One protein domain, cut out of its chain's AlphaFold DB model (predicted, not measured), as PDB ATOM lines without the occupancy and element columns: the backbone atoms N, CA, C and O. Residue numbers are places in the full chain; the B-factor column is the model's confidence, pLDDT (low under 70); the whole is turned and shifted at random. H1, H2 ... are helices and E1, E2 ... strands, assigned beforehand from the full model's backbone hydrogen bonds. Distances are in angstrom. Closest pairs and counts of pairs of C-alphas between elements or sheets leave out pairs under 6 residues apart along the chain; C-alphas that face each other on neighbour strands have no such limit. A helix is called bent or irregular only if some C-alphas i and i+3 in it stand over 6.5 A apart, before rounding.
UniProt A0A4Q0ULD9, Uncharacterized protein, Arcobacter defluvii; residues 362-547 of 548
ATOM      1  N   SER A 362     192.920 199.182 113.248       81.38
ATOM      2  CA  SER A 362     194.306 199.597 113.525       81.38
ATOM      3  C   SER A 362     194.362 200.531 114.700       81.38
ATOM      4  O   SER A 362     193.488 201.381 114.899       81.38
ATOM      5  N   PHE A 363     195.357 200.286 115.539       83.56
ATOM      6  CA  PHE A 363     195.411 200.956 116.811       83.56
ATOM      7  C   PHE A 363     195.634 202.464 116.609       83.56
ATOM      8  O   PHE A 363     194.943 203.272 117.230       83.56
ATOM      9  N   GLU A 364     196.475 202.860 115.649       87.75
ATOM     10  CA  GLU A 364     196.630 204.262 115.256       87.75
ATOM     11  C   GLU A 364     195.325 204.889 114.758       87.75
ATOM     12  O   GLU A 364     195.021 206.020 115.135       87.75
ATOM     13  N   TYR A 365     194.549 204.173 113.938       91.69
ATOM     14  CA  TYR A 365     193.271 204.677 113.432       91.69
ATOM     15  C   TYR A 365     192.264 204.862 114.562       91.69
ATOM     16  O   TYR A 365     191.648 205.922 114.682       91.69
ATOM     17  N   SER A 366     192.165 203.866 115.442       91.69
ATOM     18  CA  SER A 366     191.309 203.909 116.627       91.69
ATOM     19  C   SER A 366     191.631 205.124 117.494       91.69
ATOM     20  O   SER A 366     190.722 205.850 117.890       91.69
ATOM     21  N   LEU A 367     192.918 205.388 117.751       92.94
ATOM     22  CA  LEU A 367     193.343 206.559 118.515       92.94
ATOM     23  C   LEU A 367     192.981 207.878 117.826       92.94
ATOM     24  O   LEU A 367     192.524 208.790 118.508       92.94
ATOM     25  N   SER A 368     193.138 207.995 116.503       95.50
ATOM     26  CA  SER A 368     192.734 209.208 115.775       95.50
ATOM     27  C   SER A 368     191.227 209.464 115.862       95.50
ATOM     28  O   SER A 368     190.807 210.609 116.033       95.50
ATOM     29  N   LEU A 369     190.407 208.410 115.794       96.75
ATOM     30  CA  LEU A 369     188.964 208.530 116.013       96.75
ATOM     31  C   LEU A 369     188.650 208.942 117.453       96.75
ATOM     32  O   LEU A 369     187.847 209.846 117.659       96.75
ATOM     33  N   ILE A 370     189.284 208.312 118.444       97.12
ATOM     34  CA  ILE A 370     189.095 208.616 119.871       97.12
ATOM     35  C   ILE A 370     189.479 210.066 120.185       97.12
ATOM     36  O   ILE A 370     188.716 210.768 120.851       97.12
ATOM     37  N   ASP A 371     190.620 210.534 119.682       96.81
ATOM     38  CA  ASP A 371     191.054 211.924 119.835       96.81
ATOM     39  C   ASP A 371     190.008 212.877 119.246       96.81
ATOM     40  O   ASP A 371     189.539 213.793 119.922       96.81
ATOM     41  N   PHE A 372     189.524 212.594 118.034       98.06
ATOM     42  CA  PHE A 372     188.496 213.417 117.407       98.06
ATOM     43  C   PHE A 372     187.156 213.395 118.163       98.06
ATOM     44  O   PHE A 372     186.556 214.457 118.350       98.06
ATOM     45  N   ILE A 373     186.702 212.231 118.647       98.06
ATOM     46  CA  ILE A 373     185.489 212.094 119.477       98.06
ATOM     47  C   ILE A 373     185.613 212.953 120.742       98.06
ATOM     48  O   ILE A 373     184.669 213.642 121.123       98.06
ATOM     49  N   THR A 374     186.775 212.921 121.395       97.31
ATOM     50  CA  THR A 374     187.006 213.570 122.698       97.31
ATOM     51  C   THR A 374     187.478 215.019 122.597       97.31
ATOM     52  O   THR A 374     187.558 215.716 123.607       97.31
ATOM     53  N   LYS A 375     187.717 215.523 121.384       96.19
ATOM     54  CA  LYS A 375     188.176 216.894 121.131       96.19
ATOM     55  C   LYS A 375     187.207 217.974 121.619       96.19
ATOM     56  O   LYS A 375     187.637 219.077 121.955       96.19
ATOM     57  N   SER A 376     185.902 217.701 121.618       95.12
ATOM     58  CA  SER A 376     184.887 218.644 122.092       95.12
ATOM     59  C   SER A 376     183.626 217.939 122.589       95.12
ATOM     60  O   SER A 376     183.326 216.817 122.190       95.12
ATOM     61  N   GLU A 377     182.848 218.636 123.422       95.31
ATOM     62  CA  GLU A 377     181.528 218.172 123.869       95.31
ATOM     63  C   GLU A 377     180.589 217.907 122.681       95.31
ATOM     64  O   GLU A 377     179.874 216.909 122.656       95.31
ATOM     65  N   PHE A 378     180.645 218.762 121.655       94.50
ATOM     66  CA  PHE A 378     179.872 218.596 120.428       94.50
ATOM     67  C   PHE A 378     180.219 217.284 119.707       94.50
ATOM     68  O   PHE A 378     179.319 216.497 119.410       94.50
ATOM     69  N   ASN A 379     181.510 217.012 119.488       96.31
ATOM     70  CA  ASN A 379     181.957 215.789 118.815       96.31
ATOM     71  C   ASN A 379     181.549 214.539 119.595       96.31
ATOM     72  O   ASN A 379     181.098 213.558 119.000       96.31
ATOM     73  N   PHE A 380     181.664 214.590 120.922       95.75
ATOM     74  CA  PHE A 380     181.268 213.498 121.798       95.75
ATOM     75  C   PHE A 380     179.766 213.204 121.682       95.75
ATOM     76  O   PHE A 380     179.383 212.059 121.440       95.75
ATOM     77  N   LEU A 381     178.910 214.227 121.786       93.19
ATOM     78  CA  LEU A 381     177.452 214.068 121.707       93.19
ATOM     79  C   LEU A 381     176.987 213.574 120.332       93.19
ATOM     80  O   LEU A 381     176.093 212.731 120.247       93.19
ATOM     81  N   GLU A 382     177.581 214.066 119.244       93.75
ATOM     82  CA  GLU A 382     177.271 213.569 117.898       93.75
ATOM     83  C   GLU A 382     177.733 212.120 117.706       93.75
ATOM     84  O   GLU A 382     176.994 211.295 117.164       93.75
ATOM     85  N   SER A 383     178.910 211.766 118.221       95.06
ATOM     86  CA  SER A 383     179.418 210.391 118.168       95.06
ATOM     87  C   SER A 383     178.557 209.429 118.992       95.06
ATOM     88  O   SER A 383     178.338 208.290 118.576       95.06
ATOM     89  N   GLU A 384     177.988 209.886 120.113       92.50
ATOM     90  CA  GLU A 384     177.035 209.104 120.909       92.50
ATOM     91  C   GLU A 384     175.758 208.791 120.119       92.50
ATOM     92  O   GLU A 384     175.294 207.649 120.091       92.50
ATOM     93  N   LYS A 385     175.220 209.788 119.407       89.94
ATOM     94  CA  LYS A 385     174.063 209.608 118.518       89.94
ATOM     95  C   LYS A 385     174.367 208.616 117.393       89.94
ATOM     96  O   LYS A 385     173.543 207.750 117.095       89.94
ATOM     97  N   ILE A 386     175.545 208.728 116.775       91.69
ATOM     98  CA  ILE A 386     176.007 207.821 115.711       91.69
ATOM     99  C   ILE A 386     176.108 206.387 116.239       91.69
ATOM    100  O   ILE A 386     175.598 205.459 115.602       91.69
ATOM    101  N   LYS A 387     176.686 206.209 117.431       92.19
ATOM    102  CA  LYS A 387     176.752 204.921 118.127       92.19
ATOM    103  C   LYS A 387     175.362 204.309 118.317       92.19
ATOM    104  O   LYS A 387     175.151 203.141 117.983       92.19
ATOM    105  N   ASP A 388     174.399 205.081 118.819       87.31
ATOM    106  CA  ASP A 388     173.028 204.601 119.019       87.31
ATOM    107  C   ASP A 388     172.369 204.158 117.701       87.31
ATOM    108  O   ASP A 388     171.724 203.105 117.648       87.31
ATOM    109  N   ILE A 389     172.566 204.913 116.616       85.94
ATOM    110  CA  ILE A 389     172.072 204.549 115.278       85.94
ATOM    111  C   ILE A 389     172.703 203.244 114.789       85.94
ATOM    112  O   ILE A 389     171.990 202.395 114.230       85.94
ATOM    113  N   PHE A 390     174.015 203.081 114.983       90.19
ATOM    114  CA  PHE A 390     174.743 201.881 114.587       90.19
ATOM    115  C   PHE A 390     174.162 200.642 115.268       90.19
ATOM    116  O   PHE A 390     173.766 199.700 114.579       90.19
ATOM    117  N   PHE A 391     174.030 200.639 116.598       87.44
ATOM    118  CA  PHE A 391     173.527 199.463 117.315       87.44
ATOM    119  C   PHE A 391     172.067 199.129 116.986       87.44
ATOM    120  O   PHE A 391     171.680 197.958 117.022       87.44
ATOM    121  N   GLN A 392     171.282 200.121 116.563       81.75
ATOM    122  CA  GLN A 392     169.931 199.908 116.044       81.75
ATOM    123  C   GLN A 392     169.907 199.318 114.625       81.75
ATOM    124  O   GLN A 392     168.935 198.660 114.253       81.75
ATOM    125  N   ASN A 393     170.958 199.531 113.829       82.31
ATOM    126  CA  ASN A 393     170.992 199.206 112.401       82.31
ATOM    127  C   ASN A 393     172.332 198.583 111.958       82.31
ATOM    128  O   ASN A 393     172.818 198.900 110.872       82.31
ATOM    129  N   LYS A 394     172.915 197.676 112.759       85.56
ATOM    130  CA  LYS A 394     174.268 197.115 112.537       85.56
ATOM    131  C   LYS A 394     174.521 196.688 111.086       85.56
ATOM    132  O   LYS A 394     175.500 197.089 110.474       85.56
ATOM    133  N   ASN A 395     173.586 195.935 110.501       86.00
ATOM    134  CA  ASN A 395     173.716 195.420 109.133       86.00
ATOM    135  C   ASN A 395     173.787 196.519 108.061       86.00
ATOM    136  O   ASN A 395     174.409 196.308 107.026       86.00
ATOM    137  N   LYS A 396     173.138 197.668 108.284       86.12
ATOM    138  CA  LYS A 396     173.122 198.790 107.332       86.12
ATOM    139  C   LYS A 396     174.463 199.520 107.305       86.12
ATOM    140  O   LYS A 396     174.873 199.988 106.252       86.12
ATOM    141  N   TYR A 397     175.099 199.638 108.466       89.31
ATOM    142  CA  TYR A 397     176.299 200.448 108.664       89.31
ATOM    143  C   TYR A 397     177.578 199.617 108.765       89.31
ATOM    144  O   TYR A 397     178.631 200.151 109.096       89.31
ATOM    145  N   LYS A 398     177.495 198.325 108.446       90.00
ATOM    146  CA  LYS A 398     178.644 197.429 108.443       90.00
ATOM    147  C   LYS A 398     179.715 197.902 107.451       90.00
ATOM    148  O   LYS A 398     179.395 198.213 106.304       90.00
ATOM    149  N   ASN A 399     180.971 197.880 107.876       88.06
ATOM    150  CA  ASN A 399     182.168 198.337 107.176       88.06
ATOM    151  C   ASN A 399     182.121 199.824 106.772       88.06
ATOM    152  O   ASN A 399     182.670 200.203 105.734       88.06
ATOM    153  N   THR A 400     181.436 200.661 107.553       91.12
ATOM    154  CA  THR A 400     181.363 202.115 107.328       91.12
ATOM    155  C   THR A 400     181.979 202.870 108.497       91.12
ATOM    156  O   THR A 400     182.051 202.339 109.600       91.12
ATOM    157  N   VAL A 401     182.296 204.152 108.296       92.62
ATOM    158  CA  VAL A 401     182.802 205.015 109.374       92.62
ATOM    159  C   VAL A 401     181.856 205.095 110.582       92.62
ATOM    160  O   VAL A 401     182.290 205.312 111.704       92.62
ATOM    161  N   ILE A 402     180.554 204.869 110.378       93.50
ATOM    162  CA  ILE A 402     179.562 204.819 111.462       93.50
ATOM    163  C   ILE A 402     179.797 203.612 112.379       93.50
ATOM    164  O   ILE A 402     179.630 203.730 113.591       93.50
ATOM    165  N   GLU A 403     180.181 202.463 111.817       93.69
ATOM    166  CA  GLU A 403     180.610 201.313 112.615       93.69
ATOM    167  C   GLU A 403     181.908 201.629 113.357       93.69
ATOM    168  O   GLU A 403     181.977 201.390 114.561       93.69
ATOM    169  N   ASP A 404     182.881 202.228 112.666       94.06
ATOM    170  CA  ASP A 404     184.187 202.564 113.238       94.06
ATOM    171  C   ASP A 404     184.033 203.486 114.472       94.06
ATOM    172  O   ASP A 404     184.536 203.187 115.557       94.06
ATOM    173  N   ILE A 405     183.221 204.547 114.360       95.06
ATOM    174  CA  ILE A 405     182.886 205.463 115.468       95.06
ATOM    175  C   ILE A 405     182.213 204.714 116.625       95.06
ATOM    176  O   ILE A 405     182.564 204.911 117.791       95.06
ATOM    177  N   ALA A 406     181.243 203.847 116.321       93.38
ATOM    178  CA  ALA A 406     180.505 203.110 117.340       93.38
ATOM    179  C   ALA A 406     181.394 202.120 118.110       93.38
ATOM    180  O   ALA A 406     181.190 201.937 119.313       93.38
ATOM    181  N   GLN A 407     182.374 201.505 117.442       91.94
ATOM    182  CA  GLN A 407     183.357 200.616 118.065       91.94
ATOM    183  C   GLN A 407     184.348 201.386 118.956       91.94
ATOM    184  O   GLN A 407     184.722 200.893 120.020       91.94
ATOM    185  N   CYS A 408     184.728 202.611 118.580       94.56
ATOM    186  CA  CYS A 408     185.656 203.441 119.355       94.56
ATOM    187  C   CYS A 408     185.015 204.194 120.531       94.56
ATOM    188  O   CYS A 408     185.730 204.653 121.421       94.56
ATOM    189  N   PHE A 409     183.691 204.351 120.574       95.31
ATOM    190  CA  PHE A 409     183.050 205.270 121.524       95.31
ATOM    191  C   PHE A 409     183.254 204.905 123.005       95.31
ATOM    192  O   PHE A 409     183.463 205.784 123.840       95.31
ATOM    193  N   GLU A 410     183.226 203.620 123.362       92.88
ATOM    194  CA  GLU A 410     183.463 203.214 124.756       92.88
ATOM    195  C   GLU A 410     184.936 203.396 125.163       92.88
ATOM    196  O   GLU A 410     185.219 203.813 126.289       92.88
ATOM    197  N   TYR A 411     185.867 203.221 124.221       94.25
ATOM    198  CA  TYR A 411     187.266 203.608 124.404       94.25
ATOM    199  C   TYR A 411     187.438 205.127 124.522       94.25
ATOM    200  O   TYR A 411     188.284 205.578 125.285       94.25
ATOM    201  N   ALA A 412     186.612 205.933 123.849       96.31
ATOM    202  CA  ALA A 412     186.623 207.384 124.017       96.31
ATOM    203  C   ALA A 412     186.228 207.801 125.443       96.31
ATOM    204  O   ALA A 412     186.874 208.668 126.028       96.31
ATOM    205  N   LYS A 413     185.247 207.133 126.065       94.25
ATOM    206  CA  LYS A 413     184.949 207.343 127.495       94.25
ATOM    207  C   LYS A 413     186.129 206.946 128.388       94.25
ATOM    208  O   LYS A 413     186.462 207.687 129.309       94.25
ATOM    209  N   ALA A 414     186.776 205.813 128.102       93.38
ATOM    210  CA  ALA A 414     187.982 205.389 128.815       93.38
ATOM    211  C   ALA A 414     189.138 206.397 128.648       93.38
ATOM    212  O   ALA A 414     189.858 206.670 129.605       93.38
ATOM    213  N   TYR A 415     189.273 207.015 127.474       95.62
ATOM    214  CA  TYR A 415     190.268 208.058 127.218       95.62
ATOM    215  C   TYR A 415     190.007 209.314 128.041       95.62
ATOM    216  O   TYR A 415     190.939 209.878 128.604       95.62
ATOM    217  N   ILE A 416     188.745 209.716 128.203       95.06
ATOM    218  CA  ILE A 416     188.382 210.840 129.076       95.06
ATOM    219  C   ILE A 416     188.759 210.554 130.541       95.06
ATOM    220  O   ILE A 416     189.303 211.438 131.205       95.06
ATOM    221  N   GLU A 417     188.534 209.332 131.042       91.38
ATOM    222  CA  GLU A 417     189.036 208.933 132.371       91.38
ATOM    223  C   GLU A 417     190.565 208.982 132.435       91.38
ATOM    224  O   GLU A 417     191.120 209.527 133.387       91.38
ATOM    225  N   ARG A 418     191.254 208.472 131.404       92.50
ATOM    226  CA  ARG A 418     192.718 208.533 131.318       92.50
ATOM    227  C   ARG A 418     193.221 209.970 131.407       92.50
ATOM    228  O   ARG A 418     194.151 210.228 132.160       92.50
ATOM    229  N   LEU A 419     192.602 210.910 130.690       91.94
ATOM    230  CA  LEU A 419     192.961 212.331 130.747       91.94
ATOM    231  C   LEU A 419     192.806 212.898 132.161       91.94
ATOM    232  O   LEU A 419     193.657 213.666 132.601       91.94
ATOM    233  N   PHE A 420     191.759 212.502 132.889       89.25
ATOM    234  CA  PHE A 420     191.616 212.865 134.298       89.25
ATOM    235  C   PHE A 420     192.785 212.327 135.139       89.25
ATOM    236  O   PHE A 420     193.387 213.103 135.879       89.25
ATOM    237  N   TYR A 421     193.165 211.054 134.981       87.62
ATOM    238  CA  TYR A 421     194.305 210.472 135.703       87.62
ATOM    239  C   TYR A 421     195.650 211.106 135.324       87.62
ATOM    240  O   TYR A 421     196.474 211.345 136.201       87.62
ATOM    241  N   VAL A 422     195.866 211.442 134.048       89.56
ATOM    242  CA  VAL A 422     197.056 212.177 133.584       89.56
ATOM    243  C   VAL A 422     197.124 213.557 134.233       89.56
ATOM    244  O   VAL A 422     198.137 213.892 134.838       89.56
ATOM    245  N   ASN A 423     196.033 214.333 134.184       88.25
ATOM    246  CA  ASN A 423     195.974 215.651 134.819       88.25
ATOM    247  C   ASN A 423     196.240 215.570 136.333       88.25
ATOM    248  O   ASN A 423     196.873 216.456 136.902       88.25
ATOM    249  N   LEU A 424     195.749 214.514 136.976       84.19
ATOM    250  CA  LEU A 424     195.917 214.264 138.400       84.19
ATOM    251  C   LEU A 424     197.358 213.890 138.752       84.19
ATOM    252  O   LEU A 424     197.908 214.464 139.685       84.19
ATOM    253  N   ARG A 425     197.992 213.013 137.964       86.69
ATOM    254  CA  ARG A 425     199.422 212.695 138.069       86.69
ATOM    255  C   ARG A 425     200.281 213.942 137.891       86.69
ATOM    256  O   ARG A 425     201.158 214.189 138.707       86.69
ATOM    257  N   ASP A 426     200.022 214.735 136.854       87.94
ATOM    258  CA  ASP A 426     200.794 215.950 136.580       87.94
ATOM    259  C   ASP A 426     200.682 216.940 137.746       87.94
ATOM    260  O   ASP A 426     201.682 217.498 138.192       87.94
ATOM    261  N   LYS A 427     199.479 217.094 138.310       85.50
ATOM    262  CA  LYS A 427     199.269 217.943 139.484       85.50
ATOM    263  C   LYS A 427     199.897 217.363 140.755       85.50
ATOM    264  O   LYS A 427     200.368 218.128 141.592       85.50
ATOM    265  N   ALA A 428     199.927 216.043 140.907       81.06
ATOM    266  CA  ALA A 428     200.625 215.378 142.001       81.06
ATOM    267  C   ALA A 428     202.146 215.615 141.907       81.06
ATOM    268  O   ALA A 428     202.745 216.016 142.901       81.06
ATOM    269  N   PHE A 429     202.738 215.509 140.710       85.44
ATOM    270  CA  PHE A 429     204.150 215.838 140.471       85.44
ATOM    271  C   PHE A 429     204.485 217.300 140.793       85.44
ATOM    272  O   PHE A 429     205.557 217.574 141.321       85.44
ATOM    273  N   GLU A 430     203.578 218.246 140.523       86.75
ATOM    274  CA  GLU A 430     203.746 219.652 140.938       86.75
ATOM    275  C   GLU A 430     203.786 219.842 142.467       86.75
ATOM    276  O   GLU A 430     204.220 220.894 142.931       86.75
ATOM    277  N   ASN A 431     203.319 218.855 143.236       80.31
ATOM    278  CA  ASN A 431     203.332 218.829 144.700       80.31
ATOM    279  C   ASN A 431     204.308 217.761 145.241       80.31
ATOM    280  O   ASN A 431     204.079 217.224 146.319       80.31
ATOM    281  N   ASP A 432     205.353 217.434 144.472       82.38
ATOM    282  CA  ASP A 432     206.444 216.511 144.826       82.38
ATOM    283  C   ASP A 432     206.048 215.034 145.029       82.38
ATOM    284  O   ASP A 432     206.885 214.210 145.390       82.38
ATOM    285  N   TYR A 433     204.813 214.645 144.704       80.25
ATOM    286  CA  TYR A 433     204.391 213.245 144.751       80.25
ATOM    287  C   TYR A 433     204.830 212.472 143.509       80.25
ATOM    288  O   TYR A 433     204.477 212.845 142.393       80.25
ATOM    289  N   MET A 434     205.511 211.345 143.685       79.62
ATOM    290  CA  MET A 434     205.976 210.457 142.623       79.62
ATOM    291  C   MET A 434     205.031 209.269 142.415       79.62
ATOM    292  O   MET A 434     204.710 208.547 143.354       79.62
ATOM    293  N   LEU A 435     204.607 209.030 141.171       77.94
ATOM    294  CA  LEU A 435     203.867 207.823 140.799       77.94
ATOM    295  C   LEU A 435     204.805 206.612 140.861       77.94
ATOM    296  O   LEU A 435     205.884 206.647 140.265       77.94
ATOM    297  N   LYS A 436     204.398 205.539 141.541       74.38
ATOM    298  CA  LYS A 436     205.199 204.312 141.590       74.38
ATOM    299  C   LYS A 436     205.036 203.450 140.336       74.38
ATOM    300  O   LYS A 436     203.977 203.417 139.704       74.38
ATOM    301  N   ASP A 437     206.091 202.696 140.029       64.38
ATOM    302  CA  ASP A 437     206.182 201.802 138.866       64.38
ATOM    303  C   ASP A 437     205.206 200.607 138.907       64.38
ATOM    304  O   ASP A 437     204.974 199.972 137.881       64.38
ATOM    305  N   ASP A 438     204.619 200.295 140.065       64.38
ATOM    306  CA  ASP A 438     203.622 199.231 140.254       64.38
ATOM    307  C   ASP A 438     202.183 199.661 139.909       64.38
ATOM    308  O   ASP A 438     201.239 198.895 140.107       64.38
ATOM    309  N   SER A 439     202.009 200.862 139.351       69.94
ATOM    310  CA  SER A 439     200.713 201.364 138.892       69.94
ATOM    311  C   SER A 439     200.090 200.460 137.821       69.94
ATOM    312  O   SER A 439     200.740 200.058 136.856       69.94
ATOM    313  N   GLU A 440     198.784 200.195 137.937       73.31
ATOM    314  CA  GLU A 440     198.064 199.336 136.980       73.31
ATOM    315  C   GLU A 440     197.934 199.941 135.571       73.31
ATOM    316  O   GLU A 440     197.611 199.238 134.610       73.31
ATOM    317  N   VAL A 441     198.148 201.248 135.451       81.44
ATOM    318  CA  VAL A 441     198.230 201.972 134.182       81.44
ATOM    319  C   VAL A 441     199.459 202.875 134.210       81.44
ATOM    320  O   VAL A 441     199.844 203.402 135.253       81.44
ATOM    321  N   SER A 442     200.080 203.064 133.054       84.19
ATOM    322  CA  SER A 442     201.371 203.751 132.956       84.19
ATOM    323  C   SER A 442     201.243 205.268 132.830       84.19
ATOM    324  O   SER A 442     202.169 206.001 133.179       84.19
ATOM    325  N   LEU A 443     200.125 205.742 132.267       87.50
ATOM    326  CA  LEU A 443     199.878 207.145 131.924       87.50
ATOM    327  C   LEU A 443     200.938 207.758 130.989       87.50
ATOM    328  O   LEU A 443     201.006 208.978 130.834       87.50
ATOM    329  N   ARG A 444     201.770 206.941 130.334       87.50
ATOM    330  CA  ARG A 444     202.754 207.415 129.353       87.50
ATOM    331  C   ARG A 444     202.059 207.803 128.051       87.50
ATOM    332  O   ARG A 444     201.086 207.174 127.649       87.50
ATOM    333  N   GLU A 445     202.569 208.845 127.404       89.12
ATOM    334  CA  GLU A 445     201.962 209.447 126.207       89.12
ATOM    335  C   GLU A 445     202.338 208.737 124.896       89.12
ATOM    336  O   GLU A 445     201.879 209.122 123.821       89.12
ATOM    337  N   ASP A 446     203.168 207.691 124.945       88.88
ATOM    338  CA  ASP A 446     203.388 206.862 123.766       88.88
ATOM    339  C   ASP A 446     202.129 206.047 123.435       88.88
ATOM    340  O   ASP A 446     201.364 205.637 124.309       88.88
ATOM    341  N   LYS A 447     201.921 205.796 122.140       84.44
ATOM    342  CA  LYS A 447     200.704 205.150 121.646       84.44
ATOM    343  C   LYS A 447     200.467 203.795 122.328       84.44
ATOM    344  O   LYS A 447     199.351 203.532 122.761       84.44
ATOM    345  N   THR A 448     201.488 202.947 122.458       80.19
ATOM    346  CA  THR A 448     201.350 201.603 123.050       80.19
ATOM    347  C   THR A 448     200.869 201.676 124.499       80.19
ATOM    348  O   THR A 448     199.965 200.936 124.889       80.19
ATOM    349  N   SER A 449     201.436 202.591 125.284       85.50
ATOM    350  CA  SER A 449     201.018 202.856 126.661       85.50
ATOM    351  C   SER A 449     199.584 203.371 126.741       85.50
ATOM    352  O   SER A 449     198.801 202.861 127.539       85.50
ATOM    353  N   ILE A 450     199.189 204.291 125.855       90.19
ATOM    354  CA  ILE A 450     197.788 204.729 125.754       90.19
ATOM    355  C   ILE A 450     196.879 203.524 125.465       90.19
ATOM    356  O   ILE A 450     195.844 203.379 126.109       90.19
ATOM    357  N   ALA A 451     197.273 202.619 124.561       86.19
ATOM    358  CA  ALA A 451     196.509 201.410 124.231       86.19
ATOM    359  C   ALA A 451     196.220 200.550 125.465       86.19
ATOM    360  O   ALA A 451     195.077 200.131 125.682       86.19
ATOM    361  N   LYS A 452     197.286 200.296 126.234       86.06
ATOM    362  CA  LYS A 452     197.298 199.502 127.464       86.06
ATOM    363  C   LYS A 452     196.385 200.123 128.514       86.06
ATOM    364  O   LYS A 452     195.471 199.453 129.001       86.06
ATOM    365  N   ASP A 453     196.587 201.410 128.790       90.06
ATOM    366  CA  ASP A 453     195.797 202.172 129.755       90.06
ATOM    367  C   ASP A 453     194.307 202.133 129.380       90.06
ATOM    368  O   ASP A 453     193.457 201.814 130.212       90.06
ATOM    369  N   LEU A 454     193.981 202.395 128.110       92.19
ATOM    370  CA  LEU A 454     192.608 202.406 127.608       92.19
ATOM    371  C   LEU A 454     191.906 201.058 127.762       92.19
ATOM    372  O   LEU A 454     190.748 201.021 128.177       92.19
ATOM    373  N   TYR A 455     192.593 199.957 127.462       88.69
ATOM    374  CA  TYR A 455     192.049 198.619 127.666       88.69
ATOM    375  C   TYR A 455     191.756 198.347 129.139       88.69
ATOM    376  O   TYR A 455     190.648 197.918 129.470       88.69
ATOM    377  N   LYS A 456     192.719 198.618 130.031       87.31
ATOM    378  CA  LYS A 456     192.546 198.399 131.474       87.31
ATOM    379  C   LYS A 456     191.388 199.242 132.008       87.31
ATOM    380  O   LYS A 456     190.492 198.696 132.650       87.31
ATOM    381  N   ILE A 457     191.348 200.531 131.668       89.31
ATOM    382  CA  ILE A 457     190.266 201.441 132.065       89.31
ATOM    383  C   ILE A 457     188.919 200.948 131.534       89.31
ATOM    384  O   ILE A 457     187.946 200.912 132.287       89.31
ATOM    385  N   LEU A 458     188.839 200.516 130.272       88.62
ATOM    386  CA  LEU A 458     187.605 199.983 129.699       88.62
ATOM    387  C   LEU A 458     187.116 198.741 130.459       88.62
ATOM    388  O   LEU A 458     185.939 198.677 130.806       88.62
ATOM    389  N   LYS A 459     187.998 197.783 130.781       84.12
ATOM    390  CA  LYS A 459     187.619 196.593 131.570       84.12
ATOM    391  C   LYS A 459     187.103 196.955 132.958       84.12
ATOM    392  O   LYS A 459     186.140 196.349 133.424       84.12
ATOM    393  N   VAL A 460     187.678 197.981 133.577       82.38
ATOM    394  CA  VAL A 460     187.192 198.497 134.859       82.38
ATOM    395  C   VAL A 460     185.838 199.194 134.705       82.38
ATOM    396  O   VAL A 460     184.942 199.014 135.527       82.38
ATOM    397  N   ARG A 461     185.619 199.944 133.623       83.19
ATOM    398  CA  ARG A 461     184.305 200.533 133.323       83.19
ATOM    399  C   ARG A 461     183.224 199.463 133.141       83.19
ATOM    400  O   ARG A 461     182.131 199.619 133.682       83.19
ATOM    401  N   GLU A 462     183.529 198.375 132.431       80.94
ATOM    402  CA  GLU A 462     182.611 197.242 132.220       80.94
ATOM    403  C   GLU A 462     182.197 196.572 133.546       80.94
ATOM    404  O   GLU A 462     181.033 196.202 133.720       80.94
ATOM    405  N   SER A 463     183.124 196.425 134.500       75.25
ATOM    406  CA  SER A 463     182.848 195.786 135.796       75.25
ATOM    407  C   SER A 463     182.046 196.685 136.748       75.25
ATOM    408  O   SER A 463     181.181 196.185 137.472       75.25
ATOM    409  N   ARG A 464     182.211 198.017 136.685       75.56
ATOM    410  CA  ARG A 464     181.392 198.980 137.459       75.56
ATOM    411  C   ARG A 464     179.894 198.896 137.136       75.56
ATOM    412  O   ARG A 464     179.075 199.252 137.976       75.56
ATOM    413  N   LEU A 465     179.514 198.410 135.949       70.44
ATOM    414  CA  LEU A 465     178.111 198.284 135.540       70.44
ATOM    415  C   LEU A 465     177.363 197.119 136.217       70.44
ATOM    416  O   LEU A 465     176.135 197.130 136.196       70.44
ATOM    417  N   GLN A 466     178.036 196.135 136.831       65.44
ATOM    418  CA  GLN A 466     177.387 195.153 137.718       65.44
ATOM    419  C   GLN A 466     178.230 194.883 138.980       65.44
ATOM    420  O   GLN A 466     179.134 194.051 138.951       65.44
ATOM    421  N   PRO A 467     177.871 195.470 140.139       52.34
ATOM    422  CA  PRO A 467     178.728 195.522 141.333       52.34
ATOM    423  C   PRO A 467     178.939 194.186 142.078       52.34
ATOM    424  O   PRO A 467     179.509 194.177 143.165       52.34
ATOM    425  N   LYS A 468     178.457 193.053 141.551       56.66
ATOM    426  CA  LYS A 468     178.628 191.723 142.171       56.66
ATOM    427  C   LYS A 468     179.866 190.967 141.691       56.66
ATOM    428  O   LYS A 468     180.193 189.937 142.268       56.66
ATOM    429  N   ILE A 469     180.523 191.469 140.651       56.75
ATOM    430  CA  ILE A 469     181.693 190.856 140.027       56.75
ATOM    431  C   ILE A 469     182.866 191.784 140.355       56.75
ATOM    432  O   ILE A 469     182.876 192.935 139.932       56.75
ATOM    433  N   LEU A 470     183.766 191.323 141.226       54.16
ATOM    434  CA  LEU A 470     184.752 192.163 141.921       54.16
ATOM    435  C   LEU A 470     186.139 192.170 141.256       54.16
ATOM    436  O   LEU A 470     186.963 193.013 141.603       54.16
ATOM    437  N   HIS A 471     186.428 191.274 140.306       50.97
ATOM    438  CA  HIS A 471     187.731 191.281 139.629       50.97
ATOM    439  C   HIS A 471     187.847 192.426 138.625       50.97
ATOM    440  O   HIS A 471     186.950 192.654 137.815       50.97
ATOM    441  N   ASN A 472     188.986 193.126 138.662       57.25
ATOM    442  CA  ASN A 472     189.286 194.271 137.797       57.25
ATOM    443  C   ASN A 472     188.237 195.393 137.873       57.25
ATOM    444  O   ASN A 472     187.979 196.057 136.875       57.25
ATOM    445  N   SER A 473     187.602 195.620 139.028       61.91
ATOM    446  CA  SER A 473     186.746 196.800 139.248       61.91
ATOM    447  C   SER A 473     187.498 198.004 139.789       61.91
ATOM    448  O   SER A 473     186.871 198.960 140.242       61.91
ATOM    449  N   LEU A 474     188.824 197.934 139.763       73.62
ATOM    450  CA  LEU A 474     189.708 198.902 140.361       73.62
ATOM    451  C   LEU A 474     190.706 199.414 139.347       73.62
ATOM    452  O   LEU A 474     191.175 198.654 138.509       73.62
ATOM    453  N   ILE A 475     191.020 200.695 139.471       79.81
ATOM    454  CA  ILE A 475     192.300 201.231 139.029       79.81
ATOM    455  C   ILE A 475     192.931 201.847 140.260       79.81
ATOM    456  O   ILE A 475     192.271 202.646 140.935       79.81
ATOM    457  N   GLU A 476     194.165 201.461 140.549       78.81
ATOM    458  CA  GLU A 476     194.933 202.001 141.662       78.81
ATOM    459  C   GLU A 476     196.205 202.697 141.173       78.81
ATOM    460  O   GLU A 476     196.962 202.157 140.364       78.81
ATOM    461  N   PHE A 477     196.407 203.916 141.673       77.50
ATOM    462  CA  PHE A 477     197.571 204.755 141.404       77.50
ATOM    463  C   PHE A 477     198.267 205.088 142.721       77.50
ATOM    464  O   PHE A 477     197.830 206.019 143.407       77.50
ATOM    465  N   PRO A 478     199.294 204.333 143.116       76.19
ATOM    466  CA  PRO A 478     200.096 204.666 144.282       76.19
ATOM    467  C   PRO A 478     201.027 205.855 143.995       76.19
ATOM    468  O   PRO A 478     201.855 205.817 143.084       76.19
ATOM    469  N   PHE A 479     200.907 206.897 144.816       75.19
ATOM    470  CA  PHE A 479     201.805 208.045 144.864       75.19
ATOM    471  C   PHE A 479     202.633 208.015 146.151       75.19
ATOM    472  O   PHE A 479     202.111 207.691 147.219       75.19
ATOM    473  N   ASP A 480     203.911 208.360 146.040       74.69
ATOM    474  CA  ASP A 480     204.890 208.451 147.125       74.69
ATOM    475  C   ASP A 480     205.359 209.901 147.280       74.69
ATOM    476  O   ASP A 480     205.622 210.550 146.274       74.69
ATOM    477  N   LEU A 481     205.457 210.418 148.503       69.69
ATOM    478  CA  LEU A 481     206.005 211.757 148.763       69.69
ATOM    479  C   LEU A 481     207.456 211.700 149.258       69.69
ATOM    480  O   LEU A 481     208.313 212.382 148.712       69.69
ATOM    481  N   ASP A 482     207.731 210.874 150.272       64.69
ATOM    482  CA  ASP A 482     209.010 210.853 151.006       64.69
ATOM    483  C   ASP A 482     209.400 209.437 151.498       64.69
ATOM    484  O   ASP A 482     210.207 209.279 152.414       64.69
ATOM    485  N   GLY A 483     208.813 208.377 150.937       61.50
ATOM    486  CA  GLY A 483     209.065 206.978 151.310       61.50
ATOM    487  C   GLY A 483     208.259 206.460 152.509       61.50
ATOM    488  O   GLY A 483     208.163 205.246 152.687       61.50
ATOM    489  N   ASP A 484     207.634 207.353 153.287       58.28
ATOM    490  CA  ASP A 484     206.835 207.012 154.479       58.28
ATOM    491  C   ASP A 484     205.335 207.308 154.324       58.28
ATOM    492  O   ASP A 484     204.498 206.642 154.950       58.28
ATOM    493  N   PHE A 485     204.995 208.285 153.477       60.75
ATOM    494  CA  PHE A 485     203.629 208.719 153.203       60.75
ATOM    495  C   PHE A 485     203.230 208.353 151.777       60.75
ATOM    496  O   PHE A 485     203.818 208.835 150.807       60.75
ATOM    497  N   PHE A 486     202.190 207.531 151.670       66.25
ATOM    498  CA  PHE A 486     201.624 207.105 150.404       66.25
ATOM    499  C   PHE A 486     200.168 207.520 150.338       66.25
ATOM    500  O   PHE A 486     199.427 207.381 151.314       66.25
ATOM    501  N   PHE A 487     199.725 207.946 149.161       67.19
ATOM    502  CA  PHE A 487     198.304 207.904 148.876       67.19
ATOM    503  C   PHE A 487     198.036 207.145 147.588       67.19
ATOM    504  O   PHE A 487     198.740 207.296 146.594       67.19
ATOM    505  N   SER A 488     197.000 206.316 147.605       69.50
ATOM    506  CA  SER A 488     196.523 205.638 146.408       69.50
ATOM    507  C   SER A 488     195.273 206.337 145.904       69.50
ATOM    508  O   SER A 488     194.338 206.569 146.683       69.50
ATOM    509  N   ILE A 489     195.212 206.609 144.608       69.00
ATOM    510  CA  ILE A 489     193.956 206.985 143.965       69.00
ATOM    511  C   ILE A 489     193.309 205.711 143.493       69.00
ATOM    512  O   ILE A 489     193.830 205.021 142.624       69.00
ATOM    513  N   ARG A 490     192.171 205.403 144.090       74.88
ATOM    514  CA  ARG A 490     191.440 204.188 143.809       74.88
ATOM    515  C   ARG A 490     190.147 204.550 143.111       74.88
ATOM    516  O   ARG A 490     189.323 205.273 143.670       74.88
ATOM    517  N   SER A 491     189.954 204.049 141.899       72.50
ATOM    518  CA  SER A 491     188.684 204.192 141.198       72.50
ATOM    519  C   SER A 491     187.923 202.878 141.188       72.50
ATOM    520  O   SER A 491     188.208 201.993 140.379       72.50
ATOM    521  N   ASP A 492     186.945 202.776 142.086       69.62
ATOM    522  CA  ASP A 492     186.063 201.621 142.213       69.62
ATOM    523  C   ASP A 492     184.615 201.957 141.806       69.62
ATOM    524  O   ASP A 492     184.305 203.041 141.303       69.62
ATOM    525  N   TYR A 493     183.703 201.004 142.000       62.34
ATOM    526  CA  TYR A 493     182.282 201.163 141.681       62.34
ATOM    527  C   TYR A 493     181.569 202.274 142.475       62.34
ATOM    528  O   TYR A 493     180.499 202.731 142.076       62.34
ATOM    529  N   LEU A 494     182.124 202.727 143.599       60.28
ATOM    530  CA  LEU A 494     181.562 203.775 144.445       60.28
ATOM    531  C   LEU A 494     182.085 205.174 144.095       60.28
ATOM    532  O   LEU A 494     181.501 206.144 144.594       60.28
ATOM    533  N   GLY A 495     183.126 205.298 143.266       66.75
ATOM    534  CA  GLY A 495     183.721 206.572 142.854       66.75
ATOM    535  C   GLY A 495     185.245 206.589 142.962       66.75
ATOM    536  O   GLY A 495     185.901 205.552 142.860       66.75
ATOM    537  N   VAL A 496     185.804 207.785 143.150       72.44
ATOM    538  CA  VAL A 496     187.241 207.980 143.387       72.44
ATOM    539  C   VAL A 496     187.514 208.151 144.874       72.44
ATOM    540  O   VAL A 496     186.872 208.962 145.550       72.44
ATOM    541  N   PHE A 497     188.484 207.384 145.358       75.12
ATOM    542  CA  PHE A 497     188.931 207.361 146.740       75.12
ATOM    543  C   PHE A 497     190.397 207.750 146.809       75.12
ATOM    544  O   PHE A 497     191.208 207.258 146.025       75.12
ATOM    545  N   LYS A 498     190.721 208.611 147.767       75.88
ATOM    546  CA  LYS A 498     192.087 208.802 148.248       75.88
ATOM    547  C   LYS A 498     192.240 207.917 149.478       75.88
ATOM    548  O   LYS A 498     191.536 208.154 150.462       75.88
ATOM    549  N   ASN A 499     193.103 206.908 149.412       73.94
ATOM    550  CA  ASN A 499     193.491 206.152 150.603       73.94
ATOM    551  C   ASN A 499     194.851 206.662 151.048       73.94
ATOM    552  O   ASN A 499     195.774 206.670 150.239       73.94
ATOM    553  N   GLU A 500     194.960 207.091 152.298       72.44
ATOM    554  CA  GLU A 500     196.229 207.513 152.892       72.44
ATOM    555  C   GLU A 500     196.816 206.357 153.694       72.44
ATOM    556  O   GLU A 500     196.169 205.789 154.582       72.44
ATOM    557  N   ILE A 501     198.045 205.998 153.351       69.06
ATOM    558  CA  ILE A 501     198.760 204.860 153.903       69.06
ATOM    559  C   ILE A 501     200.073 205.388 154.470       69.06
ATOM    560  O   ILE A 501     200.908 205.919 153.738       69.06
ATOM    561  N   HIS A 502     200.271 205.204 155.772       67.81
ATOM    562  CA  HIS A 502     201.568 205.433 156.400       67.81
ATOM    563  C   HIS A 502     202.252 204.086 156.611       67.81
ATOM    564  O   HIS A 502     201.650 203.154 157.160       67.81
ATOM    565  N   ILE A 503     203.519 203.984 156.224       62.41
ATOM    566  CA  ILE A 503     204.333 202.820 156.575       62.41
ATOM    567  C   ILE A 503     204.982 203.095 157.926       62.41
ATOM    568  O   ILE A 503     205.618 204.125 158.136       62.41
ATOM    569  N   ASN A 504     204.795 202.192 158.886       60.00
ATOM    570  CA  ASN A 504     205.577 202.223 160.113       60.00
ATOM    571  C   ASN A 504     206.905 201.494 159.854       60.00
ATOM    572  O   ASN A 504     206.928 200.264 159.791       60.00
ATOM    573  N   ILE A 505     207.996 202.248 159.697       56.38
ATOM    574  CA  ILE A 505     209.325 201.711 159.351       56.38
ATOM    575  C   ILE A 505     209.831 200.696 160.392       56.38
ATOM    576  O   ILE A 505     210.465 199.708 160.028       56.38
ATOM    577  N   ASP A 506     209.503 200.882 161.674       55.56
ATOM    578  CA  ASP A 506     209.982 200.017 162.763       55.56
ATOM    579  C   ASP A 506     209.322 198.629 162.771       55.56
ATOM    580  O   ASP A 506     209.877 197.666 163.303       55.56
ATOM    581  N   THR A 507     208.122 198.511 162.199       57.81
ATOM    582  CA  THR A 507     207.309 197.280 162.225       57.81
ATOM    583  C   THR A 507     206.997 196.729 160.837       57.81
ATOM    584  O   THR A 507     206.442 195.634 160.741       57.81
ATOM    585  N   LEU A 508     207.341 197.467 159.772       56.62
ATOM    586  CA  LEU A 508     206.942 197.197 158.385       56.62
ATOM    587  C   LEU A 508     205.423 196.980 158.234       56.62
ATOM    588  O   LEU A 508     204.974 196.259 157.343       56.62
ATOM    589  N   SER A 509     204.612 197.580 159.113       53.19
ATOM    590  CA  SER A 509     203.154 197.469 159.059       53.19
ATOM    591  C   SER A 509     202.538 198.663 158.333       53.19
ATOM    592  O   SER A 509     202.883 199.809 158.630       53.19
ATOM    593  N   LEU A 510     201.589 198.386 157.438       58.41
ATOM    594  CA  LEU A 510     200.749 199.389 156.782       58.41
ATOM    595  C   LEU A 510     199.661 199.850 157.756       58.41
ATOM    596  O   LEU A 510     198.880 199.035 158.252       58.41
ATOM    597  N   LEU A 511     199.601 201.151 158.021       56.72
ATOM    598  CA  LEU A 511     198.496 201.780 158.736       56.72
ATOM    599  C   LEU A 511     197.685 202.581 157.711       56.72
ATOM    600  O   LEU A 511     198.151 203.600 157.207       56.72
ATOM    601  N   GLU A 512     196.492 202.094 157.371       60.53
ATOM    602  CA  GLU A 512     195.535 202.815 156.524       60.53
ATOM    603  C   GLU A 512     194.765 203.810 157.407       60.53
ATOM    604  O   GLU A 512     194.037 203.410 158.320       60.53
ATOM    605  N   TYR A 513     194.965 205.112 157.182       53.53
ATOM    606  CA  TYR A 513     194.403 206.170 158.036       53.53
ATOM    607  C   TYR A 513     192.986 206.589 157.620       53.53
ATOM    608  O   TYR A 513     192.252 207.168 158.425       53.53
ATOM    609  N   GLY A 514     192.558 206.234 156.407       56.22
ATOM    610  CA  GLY A 514     191.189 206.423 155.942       56.22
ATOM    611  C   GLY A 514     191.067 206.474 154.422       56.22
ATOM    612  O   GLY A 514     192.021 206.795 153.717       56.22
ATOM    613  N   ALA A 515     189.860 206.182 153.933       61.50
ATOM    614  CA  ALA A 515     189.470 206.346 152.537       61.50
ATOM    615  C   ALA A 515     188.523 207.547 152.416       61.50
ATOM    616  O   ALA A 515     187.355 207.473 152.814       61.50
ATOM    617  N   ASN A 516     189.009 208.655 151.857       64.38
ATOM    618  CA  ASN A 516     188.181 209.829 151.595       64.38
ATOM    619  C   ASN A 516     187.525 209.698 150.219       64.38
ATOM    620  O   ASN A 516     188.197 209.619 149.190       64.38
ATOM    621  N   LYS A 517     186.188 209.662 150.204       70.44
ATOM    622  CA  LYS A 517     185.385 209.620 148.980       70.44
ATOM    623  C   LYS A 517     185.237 211.031 148.428       70.44
ATOM    624  O   LYS A 517     184.540 211.841 149.034       70.44
ATOM    625  N   ILE A 518     185.856 211.305 147.286       62.34
ATOM    626  CA  ILE A 518     185.999 212.688 146.813       62.34
ATOM    627  C   ILE A 518     184.884 213.074 145.851       62.34
ATOM    628  O   ILE A 518     184.335 214.162 145.980       62.34
ATOM    629  N   GLU A 519     184.424 212.159 144.995       68.38
ATOM    630  CA  GLU A 519     183.192 212.406 144.247       68.38
ATOM    631  C   GLU A 519     182.518 211.095 143.810       68.38
ATOM    632  O   GLU A 519     183.129 210.285 143.099       68.38
ATOM    633  N   PRO A 520     181.273 210.818 144.252       66.00
ATOM    634  CA  PRO A 520     180.512 209.712 143.692       66.00
ATOM    635  C   PRO A 520     180.279 209.956 142.200       66.00
ATOM    636  O   PRO A 520     180.010 211.075 141.780       66.00
ATOM    637  N   ASP A 521     180.276 208.882 141.418       74.31
ATOM    638  CA  ASP A 521     179.653 208.841 140.094       74.31
ATOM    639  C   ASP A 521     180.344 209.592 138.937       74.31
ATOM    640  O   ASP A 521     179.844 209.497 137.816       74.31
ATOM    641  N   ILE A 522     181.493 210.257 139.129       78.81
ATOM    642  CA  ILE A 522     182.154 211.060 138.069       78.81
ATOM    643  C   ILE A 522     182.453 210.287 136.778       78.81
ATOM    644  O   ILE A 522     182.463 210.853 135.689       78.81
ATOM    645  N   PHE A 523     182.655 208.976 136.897       81.44
ATOM    646  CA  PHE A 523     182.956 208.085 135.781       81.44
ATOM    647  C   PHE A 523     181.735 207.344 135.236       81.44
ATOM    648  O   PHE A 523     181.855 206.568 134.280       81.44
ATOM    649  N   LYS A 524     180.535 207.579 135.788       80.19
ATOM    650  CA  LYS A 524     179.315 207.075 135.154       80.19
ATOM    651  C   LYS A 524     179.179 207.695 133.776       80.19
ATOM    652  O   LYS A 524     179.492 208.862 133.550       80.19
ATOM    653  N   SER A 525     178.637 206.915 132.857       82.06
ATOM    654  CA  SER A 525     178.560 207.282 131.446       82.06
ATOM    655  C   SER A 525     177.748 208.547 131.181       82.06
ATOM    656  O   SER A 525     178.048 209.260 130.234       82.06
ATOM    657  N   SER A 526     176.795 208.885 132.052       80.12
ATOM    658  CA  SER A 526     176.043 210.143 131.988       80.12
ATOM    659  C   SER A 526     176.829 211.381 132.435       80.12
ATOM    660  O   SER A 526     176.420 212.493 132.123       80.12
ATOM    661  N   TYR A 527     177.913 211.212 133.198       84.81
ATOM    662  CA  TYR A 527     178.712 212.308 133.759       84.81
ATOM    663  C   TYR A 527     180.097 212.426 133.123       84.81
ATOM    664  O   TYR A 527     180.705 213.490 133.211       84.81
ATOM    665  N   ILE A 528     180.574 211.385 132.431       88.31
ATOM    666  CA  ILE A 528     181.921 211.347 131.850       88.31
ATOM    667  C   ILE A 528     182.198 212.533 130.919       88.31
ATOM    668  O   ILE A 528     183.297 213.075 130.918       88.31
ATOM    669  N   ILE A 529     181.186 213.001 130.182       92.25
ATOM    670  CA  ILE A 529     181.310 214.143 129.274       92.25
ATOM    671  C   ILE A 529     181.698 215.439 129.999       92.25
ATOM    672  O   ILE A 529     182.419 216.262 129.438       92.25
ATOM    673  N   ASN A 530     181.307 215.605 131.268       91.38
ATOM    674  CA  ASN A 530     181.664 216.783 132.061       91.38
ATOM    675  C   ASN A 530     183.181 216.894 132.219       91.38
ATOM    676  O   ASN A 530     183.723 217.999 132.248       91.38
ATOM    677  N   LEU A 531     183.880 215.756 132.253       91.88
ATOM    678  CA  LEU A 531     185.332 215.721 132.298       91.88
ATOM    679  C   LEU A 531     185.970 216.196 130.987       91.88
ATOM    680  O   LEU A 531     187.169 216.397 130.976       91.88
ATOM    681  N   LEU A 532     185.259 216.464 129.890       93.19
ATOM    682  CA  LEU A 532     185.860 217.184 128.753       93.19
ATOM    683  C   LEU A 532     186.117 218.661 129.078       93.19
ATOM    684  O   LEU A 532     187.036 219.272 128.526       93.19
ATOM    685  N   ASN A 533     185.361 219.237 130.014       91.94
ATOM    686  CA  ASN A 533     185.571 220.603 130.463       91.94
ATOM    687  C   ASN A 533     186.826 220.684 131.342       91.94
ATOM    688  O   ASN A 533     186.827 220.276 132.504       91.94
ATOM    689  N   LYS A 534     187.892 221.269 130.786       87.81
ATOM    690  CA  LYS A 534     189.184 221.432 131.465       87.81
ATOM    691  C   LYS A 534     189.058 222.099 132.841       87.81
ATOM    692  O   LYS A 534     189.638 221.596 133.794       87.81
ATOM    693  N   LYS A 535     188.261 223.167 132.971       88.69
ATOM    694  CA  LYS A 535     188.082 223.872 134.256       88.69
ATOM    695  C   LYS A 535     187.382 223.003 135.295       88.69
ATOM    696  O   LYS A 535     187.757 223.040 136.461       88.69
ATOM    697  N   TYR A 536     186.370 222.240 134.881       89.50
ATOM    698  CA  TYR A 536     185.695 221.297 135.772       89.50
ATOM    699  C   TYR A 536     186.672 220.218 136.249       89.50
ATOM    700  O   TYR A 536     186.813 220.040 137.455       89.50
ATOM    701  N   ARG A 537     187.431 219.585 135.337       88.38
ATOM    702  CA  ARG A 537     188.473 218.610 135.714       88.38
ATOM    703  C   ARG A 537     189.497 219.189 136.685       88.38
ATOM    704  O   ARG A 537     189.780 218.571 137.703       88.38
ATOM    705  N   GLU A 538     190.052 220.358 136.377       85.00
ATOM    706  CA  GLU A 538     191.060 221.010 137.221       85.00
ATOM    707  C   GLU A 538     190.502 221.340 138.606       85.00
ATOM    708  O   GLU A 538     191.178 221.102 139.601       85.00
ATOM    709  N   SER A 539     189.254 221.811 138.694       85.81
ATOM    710  CA  SER A 539     188.596 222.068 139.979       85.81
ATOM    711  C   SER A 539     188.432 220.799 140.816       85.81
ATOM    712  O   SER A 539     188.621 220.858 142.028       85.81
ATOM    713  N   LEU A 540     188.090 219.664 140.198       82.62
ATOM    714  CA  LEU A 540     187.995 218.378 140.895       82.62
ATOM    715  C   LEU A 540     189.354 217.925 141.436       82.62
ATOM    716  O   LEU A 540     189.448 217.460 142.567       82.62
ATOM    717  N   ILE A 541     190.406 218.078 140.630       80.56
ATOM    718  CA  ILE A 541     191.771 217.678 140.988       80.56
ATOM    719  C   ILE A 541     192.343 218.578 142.088       80.56
ATOM    720  O   ILE A 541     192.999 218.082 143.000       80.56
ATOM    721  N   LEU A 542     192.075 219.886 142.045       79.69
ATOM    722  CA  LEU A 542     192.463 220.802 143.121       79.69
ATOM    723  C   LEU A 542     191.777 220.422 144.432       79.69
ATOM    724  O   LEU A 542     192.463 220.209 145.425       79.69
ATOM    725  N   ASN A 543     190.457 220.204 144.409       75.75
ATOM    726  CA  ASN A 543     189.734 219.703 145.580       75.75
ATOM    727  C   ASN A 543     190.312 218.371 146.087       75.75
ATOM    728  O   ASN A 543     190.290 218.123 147.284       75.75
ATOM    729  N   PHE A 544     190.824 217.514 145.199       70.88
ATOM    730  CA  PHE A 544     191.433 216.237 145.571       70.88
ATOM    731  C   PHE A 544     192.766 216.409 146.323       70.88
ATOM    732  O   PHE A 544     193.007 215.699 147.300       70.88
ATOM    733  N   LEU A 545     193.623 217.336 145.886       70.62
ATOM    734  CA  LEU A 545     194.964 217.541 146.453       70.62
ATOM    735  C   LEU A 545     195.002 218.551 147.615       70.62
ATOM    736  O   LEU A 545     195.958 218.538 148.381       70.62
ATOM    737  N   GLU A 546     193.981 219.399 147.778       65.44
ATOM    738  CA  GLU A 546     193.910 220.422 148.839       65.44
ATOM    739  C   GLU A 546     193.411 219.904 150.204       65.44
ATOM    740  O   GLU A 546     193.499 220.632 151.195       65.44
ATOM    741  N   PHE A 547     192.915 218.661 150.301       51.09
ATOM    742  CA  PHE A 547     192.634 218.030 151.598       51.09
ATOM    743  C   PHE A 547     193.952 217.644 152.291       51.09
ATOM    744  O   PHE A 547     194.446 216.524 152.117       51.09
TER     745      PHE A 547
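What this domain is: This is residues 362 to 547 of the 548 residues of an uncharacterized protein of Arcobacter defluvii (UniProt A0A4Q0ULD9). An elongated body is built along one long, kinked helix, H4, with helices H1 and H2 packed on its first part and a strongly twisted sheet of four strands toward its other end. H5 crosses H4, while H6 and H7 pack on the later part of H4; H4, H5 and H7 are on one face of the sheet, making two layers. The 186 printed residues hold seven named helices and four named strands in the order H1 H2 H3 H4 H5 E1 E2 E3 E4 H6 H7, a mixed class. The sheet, E1 E2 E3 E4, is antiparallel and a meander, each strand the neighbour of the one before. The whole is compact, with a radius of gyration of the C-alphas of 18.0 A, and spans 66 by 35 by 28 A.

How they stand to each other: H1, residues 363 to 374, touches H2, residues 377 to 392, only at the corner, closest at the C-alphas of Ile 373 and Phe 380, 5.0 A. H3, residues 394 to 397, is close to H2 but not clearly touching, with the C-alphas of Phe 390 and Tyr 397 closest at 6.3 A. H4, residues 401 to 429, is the hub, touching five helices; it has a kink of 43 degrees near residue 410 and is irregular, C-alphas 407 and 410 being 7.2 A apart. H1 is about perpendicular to H4 at 77 degrees and touches its residues 405 to 416, with the C-alphas of Ile 370 and Ala 412 closest at 5.0 A. H2 touches residues 402 to 409 of H4, opposite ways at a steep tilt of 39 degrees, with the C-alphas of Lys 387 and Ala 406 closest at 4.2 A. H5, residues 447 to 464, touches H4 about perpendicular at 82 degrees, with the C-alphas of Ala 414 and Leu 458 closest at 5.5 A. E1, residues 475 to 480, and E2, residues 485 to 492, form a hairpin with N 479 and O 487 at 2.8 A. E2 and E3, residues 495 to 504, have N 490 and O 497 at 2.8 A, and E3 and E4, residues 509 to 519, have N 513 and O 500 at 2.9 A; both pairs are hairpins. H6, residues 528 to 532, touches H4, with the C-alphas of Ile 416 and Leu 531 closest at 6.6 A. H7, residues 534 to 545, touches H4, with the C-alphas of Leu 424 and Ile 541 closest at 6.0 A, and is on the sheet at a height of 10.8 A. Every O i to N i+4 pair is within hydrogen-bond range in H1, H2, H5 and H7, against 23 of 25 in H4 and 0 of 1 in H6, where 2 of 2 O i to N i+3 pairs are; H3 is too short for an i+4 pair.

Where its parts are: H1 begins at C-alpha 363, (195.411, 200.956, 116.811), and H7 ends at C-alpha 545, (194.964, 217.541, 146.453). From first to last C-alpha, H4 is 39.2 A long, H5 25.7 A, H2 23.0 A, E3 28.2 A and E4 29.0 A.

The domain as a whole: The C-alphas of Lys 396 and Asp 506, the two farthest apart, are 66.6 A from each other. The printed part has no cut, and the link from H4 to H5, 17 residues, is long. Mean pLDDT of the printed part is 80.4; 45 residues are under 70, among them 466 to 473 and 501 to 516.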